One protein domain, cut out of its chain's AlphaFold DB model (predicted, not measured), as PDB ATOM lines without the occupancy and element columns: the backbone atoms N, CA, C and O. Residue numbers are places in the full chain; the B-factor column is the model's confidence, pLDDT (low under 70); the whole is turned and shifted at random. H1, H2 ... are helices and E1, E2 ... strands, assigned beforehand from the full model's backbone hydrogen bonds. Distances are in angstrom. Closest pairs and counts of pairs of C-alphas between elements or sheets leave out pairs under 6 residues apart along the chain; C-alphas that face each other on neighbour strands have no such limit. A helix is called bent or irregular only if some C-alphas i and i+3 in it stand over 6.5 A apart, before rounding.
ATOM      1  N   ARG A   4     -20.009  29.174  31.812       63.28
ATOM      2  CA  ARG A   4     -18.989  28.800  30.823       63.28
ATOM      3  C   ARG A   4     -17.584  29.231  31.226       63.28
ATOM      4  O   ARG A   4     -16.648  28.495  30.953       63.28
ATOM      5  N   ASP A   5     -17.434  30.389  31.860       63.22
ATOM      6  CA  ASP A   5     -16.130  30.880  32.313       63.22
ATOM      7  C   ASP A   5     -15.633  30.091  33.534       63.22
ATOM      8  O   ASP A   5     -14.445  29.799  33.625       63.22
ATOM      9  N   LEU A   6     -16.550  29.642  34.400       64.44
ATOM     10  CA  LEU A   6     -16.243  28.734  35.515       64.44
ATOM     11  C   LEU A   6     -15.717  27.377  35.034       64.44
ATOM     12  O   LEU A   6     -14.707  26.893  35.539       64.44
ATOM     13  N   GLY A   7     -16.328  26.808  33.992       61.72
ATOM     14  CA  GLY A   7     -15.844  25.561  33.394       61.72
ATOM     15  C   GLY A   7     -14.424  25.667  32.823       61.72
ATOM     16  O   GLY A   7     -13.697  24.680  32.819       61.72
ATOM     17  N   LYS A   8     -13.989  26.858  32.391       64.44
ATOM     18  CA  LYS A   8     -12.607  27.074  31.932       64.44
ATOM     19  C   LYS A   8     -11.601  27.092  33.075       64.44
ATOM     20  O   LYS A   8     -10.451  26.762  32.840       64.44
ATOM     21  N   LEU A   9     -12.032  27.466  34.279       62.62
ATOM     22  CA  LEU A   9     -11.229  27.441  35.504       62.62
ATOM     23  C   LEU A   9     -11.160  26.040  36.138       62.62
ATOM     24  O   LEU A   9     -10.594  25.895  37.215       62.62
ATOM     25  N   GLY A  10     -11.755  25.020  35.508       61.59
ATOM     26  CA  GLY A  10     -11.857  23.674  36.082       61.59
ATOM     27  C   GLY A  10     -12.900  23.561  37.201       61.59
ATOM     28  O   GLY A  10     -12.961  22.550  37.901       61.59
ATOM     29  N   ILE A  11     -13.744  24.585  37.378       59.53
ATOM     30  CA  ILE A  11     -14.852  24.568  38.336       59.53
ATOM     31  C   ILE A  11     -16.039  23.898  37.648       59.53
ATOM     32  O   ILE A  11     -16.789  24.520  36.891       59.53
ATOM     33  N   HIS A  12     -16.194  22.603  37.909       60.12
ATOM     34  CA  HIS A  12     -17.264  21.780  37.345       60.12
ATOM     35  C   HIS A  12     -18.425  21.562  38.323       60.12
ATOM     36  O   HIS A  12     -19.505  21.145  37.901       60.12
ATOM     37  N   SER A  13     -18.248  21.897  39.604       52.78
ATOM     38  CA  SER A  13     -19.298  21.827  40.623       52.78
ATOM     39  C   SER A  13     -19.400  23.122  41.433       52.78
ATOM     40  O   SER A  13     -18.399  23.778  41.710       52.78
ATOM     41  N   LEU A  14     -20.622  23.485  41.839       60.03
ATOM     42  CA  LEU A  14     -20.894  24.663  42.679       60.03
ATOM     43  C   LEU A  14     -20.172  24.588  44.036       60.03
ATOM     44  O   LEU A  14     -19.720  25.610  44.532       60.03
ATOM     45  N   ALA A  15     -19.978  23.384  44.581       55.31
ATOM     46  CA  ALA A  15     -19.250  23.159  45.831       55.31
ATOM     47  C   ALA A  15     -17.757  23.553  45.759       55.31
ATOM     48  O   ALA A  15     -17.115  23.739  46.789       55.31
ATOM     49  N   GLN A  16     -17.183  23.694  44.557       53.97
ATOM     50  CA  GLN A  16     -15.814  24.192  44.371       53.97
ATOM     51  C   GLN A  16     -15.716  25.726  44.421       53.97
ATOM     52  O   GLN A  16     -14.605  26.233  44.490       53.97
ATOM     53  N   LEU A  17     -16.835  26.466  44.403       56.16
ATOM     54  CA  LEU A  17     -16.838  27.925  44.603       56.16
ATOM     55  C   LEU A  17     -16.650  28.322  46.071       56.16
ATOM     56  O   LEU A  17     -16.250  29.448  46.350       56.16
ATOM     57  N   GLU A  18     -16.949  27.409  46.997       58.19
ATOM     58  CA  GLU A  18     -16.763  27.607  48.440       58.19
ATOM     59  C   GLU A  18     -15.350  27.219  48.902       58.19
ATOM     60  O   GLU A  18     -14.968  27.486  50.040       58.19
ATOM     61  N   LYS A  19     -14.558  26.599  48.018       57.41
ATOM     62  CA  LYS A  19     -13.148  26.282  48.251       57.41
ATOM     63  C   LYS A  19     -12.276  27.355  47.598       57.41
ATOM     64  O   LYS A  19     -12.620  27.824  46.512       57.41
ATOM     65  N   PRO A  20     -11.148  27.746  48.221       59.09
ATOM     66  CA  PRO A  20     -10.215  28.662  47.583       59.09
ATOM     67  C   PRO A  20      -9.795  28.087  46.229       59.09
ATOM     68  O   PRO A  20      -9.563  26.881  46.098       59.09
ATOM     69  N   LEU A  21      -9.736  28.952  45.216       62.28
ATOM     70  CA  LEU A  21      -9.215  28.569  43.909       62.28
ATOM     71  C   LEU A  21      -7.807  27.989  44.098       62.28
ATOM     72  O   LEU A  21      -7.044  28.550  44.893       62.28
ATOM     73  N   PRO A  22      -7.454  26.897  43.396       62.31
ATOM     74  CA  PRO A  22      -6.097  26.373  43.452       62.31
ATOM     75  C   PRO A  22      -5.122  27.504  43.114       62.31
ATOM     76  O   PRO A  22      -5.323  28.236  42.141       62.31
ATOM     77  N   GLN A  23      -4.115  27.705  43.964       63.12
ATOM     78  CA  GLN A  23      -3.084  28.709  43.718       63.12
ATOM     79  C   GLN A  23      -2.298  28.333  42.454       63.12
ATOM     80  O   GLN A  23      -2.171  27.155  42.132       63.12
ATOM     81  N   GLY A  24      -1.824  29.336  41.711       63.16
ATOM     82  CA  GLY A  24      -0.976  29.109  40.536       63.16
ATOM     83  C   GLY A  24      -1.697  28.896  39.198       63.16
ATOM     84  O   GLY A  24      -1.082  28.427  38.245       63.16
ATOM     85  N   ILE A  25      -2.985  29.240  39.062       72.69
ATOM     86  CA  ILE A  25      -3.688  29.105  37.769       72.69
ATOM     87  C   ILE A  25      -3.030  29.996  36.706       72.69
ATOM     88  O   ILE A  25      -3.135  31.225  36.745       72.69
ATOM     89  N   ARG A  26      -2.438  29.370  35.686       69.38
ATOM     90  CA  ARG A  26      -1.935  30.057  34.499       69.38
ATOM     91  C   ARG A  26      -3.027  30.101  33.435       69.38
ATOM     92  O   ARG A  26      -3.500  29.071  32.943       69.38
ATOM     93  N   ALA A  27      -3.414  31.310  33.036       75.31
ATOM     94  CA  ALA A  27      -4.425  31.535  32.010       75.31
ATOM     95  C   ALA A  27      -3.910  32.444  30.891       75.31
ATOM     96  O   ALA A  27      -3.300  33.481  31.130       75.31
ATOM     97  N   GLN A  28      -4.220  32.074  29.653       75.12
ATOM     98  CA  GLN A  28      -4.062  32.932  28.489       75.12
ATOM     99  C   GLN A  28      -5.338  33.763  28.320       75.12
ATOM    100  O   GLN A  28      -6.399  33.217  28.012       75.12
ATOM    101  N   ALA A  29      -5.249  35.076  28.522       80.88
ATOM    102  CA  ALA A  29      -6.366  36.001  28.348       80.88
ATOM    103  C   ALA A  29      -6.274  36.736  27.002       80.88
ATOM    104  O   ALA A  29      -5.241  37.296  26.649       80.88
ATOM    105  N   ASN A  30      -7.380  36.763  26.263       83.62
ATOM    106  CA  ASN A  30      -7.584  37.645  25.124       83.62
ATOM    107  C   ASN A  30      -8.216  38.944  25.638       83.62
ATOM    108  O   ASN A  30      -9.351  38.951  26.136       83.62
ATOM    109  N   VAL A  31      -7.441  40.018  25.549       88.69
ATOM    110  CA  VAL A  31      -7.783  41.344  26.055       88.69
ATOM    111  C   VAL A  31      -8.039  42.266  24.873       88.69
ATOM    112  O   VAL A  31      -7.295  42.251  23.896       88.69
ATOM    113  N   VAL A  32      -9.091  43.073  24.975       86.69
ATOM    114  CA  VAL A  32      -9.397  44.133  24.014       86.69
ATOM    115  C   VAL A  32      -9.372  45.480  24.724       86.69
ATOM    116  O   VAL A  32      -9.855  45.594  25.852       86.69
ATOM    117  N   LEU A  33      -8.820  46.494  24.064       88.44
ATOM    118  CA  LEU A  33      -8.879  47.868  24.544       88.44
ATOM    119  C   LEU A  33     -10.282  48.408  24.261       88.44
ATOM    120  O   LEU A  33     -10.740  48.384  23.115       88.44
ATOM    121  N   ARG A  34     -10.985  48.843  25.304       87.38
ATOM    122  CA  ARG A  34     -12.305  49.452  25.177       87.38
ATOM    123  C   ARG A  34     -12.243  50.873  25.703       87.38
ATOM    124  O   ARG A  34     -11.663  51.116  26.755       87.38
ATOM    125  N   ARG A  35     -12.863  51.778  24.959       91.12
ATOM    126  CA  ARG A  35     -13.044  53.168  25.346       91.12
ATOM    127  C   ARG A  35     -14.507  53.386  25.695       91.12
ATOM    128  O   ARG A  35     -15.367  52.977  24.914       91.12
ATOM    129  N   ASP A  36     -14.764  53.945  26.867       83.75
ATOM    130  CA  ASP A  36     -16.098  54.420  27.236       83.75
ATOM    131  C   ASP A  36     -16.338  55.826  26.670       83.75
ATOM    132  O   ASP A  36     -15.408  56.502  26.219       83.75
ATOM    133  N   ASP A  37     -17.596  56.260  26.684       84.94
ATOM    134  CA  ASP A  37     -18.034  57.539  26.113       84.94
ATOM    135  C   ASP A  37     -17.385  58.753  26.811       84.94
ATOM    136  O   ASP A  37     -17.147  59.779  26.177       84.94
ATOM    137  N   ASP A  38     -16.979  58.599  28.077       83.75
ATOM    138  CA  ASP A  38     -16.201  59.579  28.853       83.75
ATOM    139  C   ASP A  38     -14.704  59.618  28.475       83.75
ATOM    140  O   ASP A  38     -13.890  60.284  29.115       83.75
ATOM    141  N   GLY A  39     -14.303  58.864  27.451       86.12
ATOM    142  CA  GLY A  39     -12.941  58.832  26.926       86.12
ATOM    143  C   GLY A  39     -11.966  57.955  27.712       86.12
ATOM    144  O   GLY A  39     -10.815  57.849  27.285       86.12
ATOM    145  N   THR A  40     -12.411  57.305  28.795       86.25
ATOM    146  CA  THR A  40     -11.600  56.382  29.605       86.25
ATOM    147  C   THR A  40     -11.360  55.080  28.849       86.25
ATOM    148  O   THR A  40     -12.299  54.439  28.377       86.25
ATOM    149  N   GLU A  41     -10.095  54.679  28.746       89.81
ATOM    150  CA  GLU A  41      -9.671  53.452  28.077       89.81
ATOM    151  C   GLU A  41      -9.290  52.395  29.112       89.81
ATOM    152  O   GLU A  41      -8.476  52.636  30.001       89.81
ATOM    153  N   TYR A  42      -9.874  51.205  28.999       87.06
ATOM    154  CA  TYR A  42      -9.550  50.076  29.859       87.06
ATOM    155  C   TYR A  42      -9.454  48.784  29.067       87.06
ATOM    156  O   TYR A  42     -10.118  48.545  28.053       87.06
ATOM    157  N   ASN A  43      -8.609  47.910  29.587       88.31
ATOM    158  CA  ASN A  43      -8.437  46.567  29.084       88.31
ATOM    159  C   ASN A  43      -9.595  45.693  29.563       88.31
ATOM    160  O   ASN A  43      -9.749  45.434  30.757       88.31
ATOM    161  N   ARG A  44     -10.409  45.204  28.626       84.94
ATOM    162  CA  ARG A  44     -11.505  44.276  28.907       84.94
ATOM    163  C   ARG A  44     -11.124  42.873  28.460       84.94
ATOM    164  O   ARG A  44     -10.844  42.633  27.286       84.94
ATOM    165  N   VAL A  45     -11.174  41.914  29.382       83.62
ATOM    166  CA  VAL A  45     -10.998  40.495  29.045       83.62
ATOM    167  C   VAL A  45     -12.225  40.021  28.266       83.62
ATOM    168  O   VAL A  45     -13.340  40.014  28.789       83.62
ATOM    169  N   ARG A  46     -12.032  39.628  27.003       83.62
ATOM    170  CA  ARG A  46     -13.107  39.099  26.150       83.62
ATOM    171  C   ARG A  46     -13.290  37.599  26.353       83.62
ATOM    172  O   ARG A  46     -14.407  37.093  26.389       83.62
ATOM    173  N   SER A  47     -12.178  36.884  26.461       78.62
ATOM    174  CA  SER A  47     -12.147  35.443  26.676       78.62
ATOM    175  C   SER A  47     -10.803  35.059  27.255       78.62
ATOM    176  O   SER A  47      -9.792  35.612  26.847       78.62
ATOM    177  N   PHE A  48     -10.761  34.067  28.127       80.06
ATOM    178  CA  PHE A  48      -9.512  33.476  28.592       80.06
ATOM    179  C   PHE A  48      -9.574  31.957  28.442       80.06
ATOM    180  O   PHE A  48     -10.672  31.407  28.325       80.06
ATOM    181  N   LYS A  49      -8.418  31.295  28.406       74.00
ATOM    182  CA  LYS A  49      -8.249  29.839  28.429       74.00
ATOM    183  C   LYS A  49      -7.234  29.500  29.517       74.00
ATOM    184  O   LYS A  49      -6.145  30.063  29.516       74.00
ATOM    185  N   VAL A  50      -7.574  28.588  30.424       74.19
ATOM    186  CA  VAL A  50      -6.605  28.063  31.393       74.19
ATOM    187  C   VAL A  50      -5.679  27.090  30.677       74.19
ATOM    188  O   VAL A  50      -6.140  26.222  29.934       74.19
ATOM    189  N   ILE A  51      -4.377  27.300  30.844       73.81
ATOM    190  CA  ILE A  51      -3.322  26.516  30.194       73.81
ATOM    191  C   ILE A  51      -2.618  25.570  31.168       73.81
ATOM    192  O   ILE A  51      -2.045  24.586  30.716       73.81
ATOM    193  N   GLY A  52      -2.716  25.813  32.476       64.88
ATOM    194  CA  GLY A  52      -2.180  24.922  33.500       64.88
ATOM    195  C   GLY A  52      -2.282  25.517  34.899       64.88
ATOM    196  O   GLY A  52      -2.812  26.615  35.081       64.88
ATOM    197  N   VAL A  53      -1.767  24.773  35.868       68.31
ATOM    198  CA  VAL A  53      -1.466  25.256  37.215       68.31
ATOM    199  C   VAL A  53       0.048  25.162  37.354       68.31
ATOM    200  O   VAL A  53       0.600  24.083  37.150       68.31
ATOM    201  N   ASP A  54       0.708  26.285  37.607       64.50
ATOM    202  CA  ASP A  54       2.125  26.299  37.966       64.50
ATOM    203  C   ASP A  54       2.249  26.186  39.483       64.50
ATOM    204  O   ASP A  54       1.492  26.821  40.220       64.50
TER     205      ASP A  54
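This is residues 4 to 54 of the 79 residues of an uncharacterized protein of Phycisphaerales bacterium (UniProt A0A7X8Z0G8). A long, bent hairpin of two strands, E1 and E2, makes the length of the model, with its turn at residues 36 to 40 at one end. At the other end lie the short helix H1 and the looping stretch of residues 9 to 24, which has no named element. The printed part has 51 residues, with one named helix and two named strands in the order H1, E1, E2; E1 and E2 form one antiparallel sheet, and the class is mostly strand. The whole is only just loose, close to extended, with a radius of gyration of the C-alphas of 14.3 A, and it is elongated, spanning 40 by 22 by 18 A.

H1 is residues 4 to 8, 6.7 A long from first to last C-alpha, and C-alpha 4 is at (-18.989, 28.800, 30.823). E1 is residues 25 to 35, 28.7 A long, and bends by 57 degrees at residue 28; its C-alpha 35 is at (-13.044, 53.168, 25.346). E2 is residues 41 to 53, 30.8 A long, and bends by 69 degrees at residue 49; its C-alpha 53 is at (-1.466, 25.256, 37.215).

E1 and E2 form a hairpin, antiparallel with 165 degrees between their directions. The C-alphas of Ala 29 and Phe 48 face each other at 4.0 A. N 30 and O 47 are 2.7 A apart and N 42 and O 34 are 2.9 A apart, both within hydrogen-bond range. The closest C-alphas of H1 and E2 are those of Lys 8 and Val 50, 6.1 A apart. In H1 every O i to N i+4 pair is within hydrogen-bond range.

The two C-alphas farthest apart, those of Ala 15 and Gly 39, are 40.9 A apart. The printed part has no cut. The link from H1 to E1, 16 residues, is long; that from E1 to E2, 5 residues, is tight. The mean pLDDT of the printed part is 72.2, and it is under 70 at residues 4 to 24, residue 26 and residues 52 to 54.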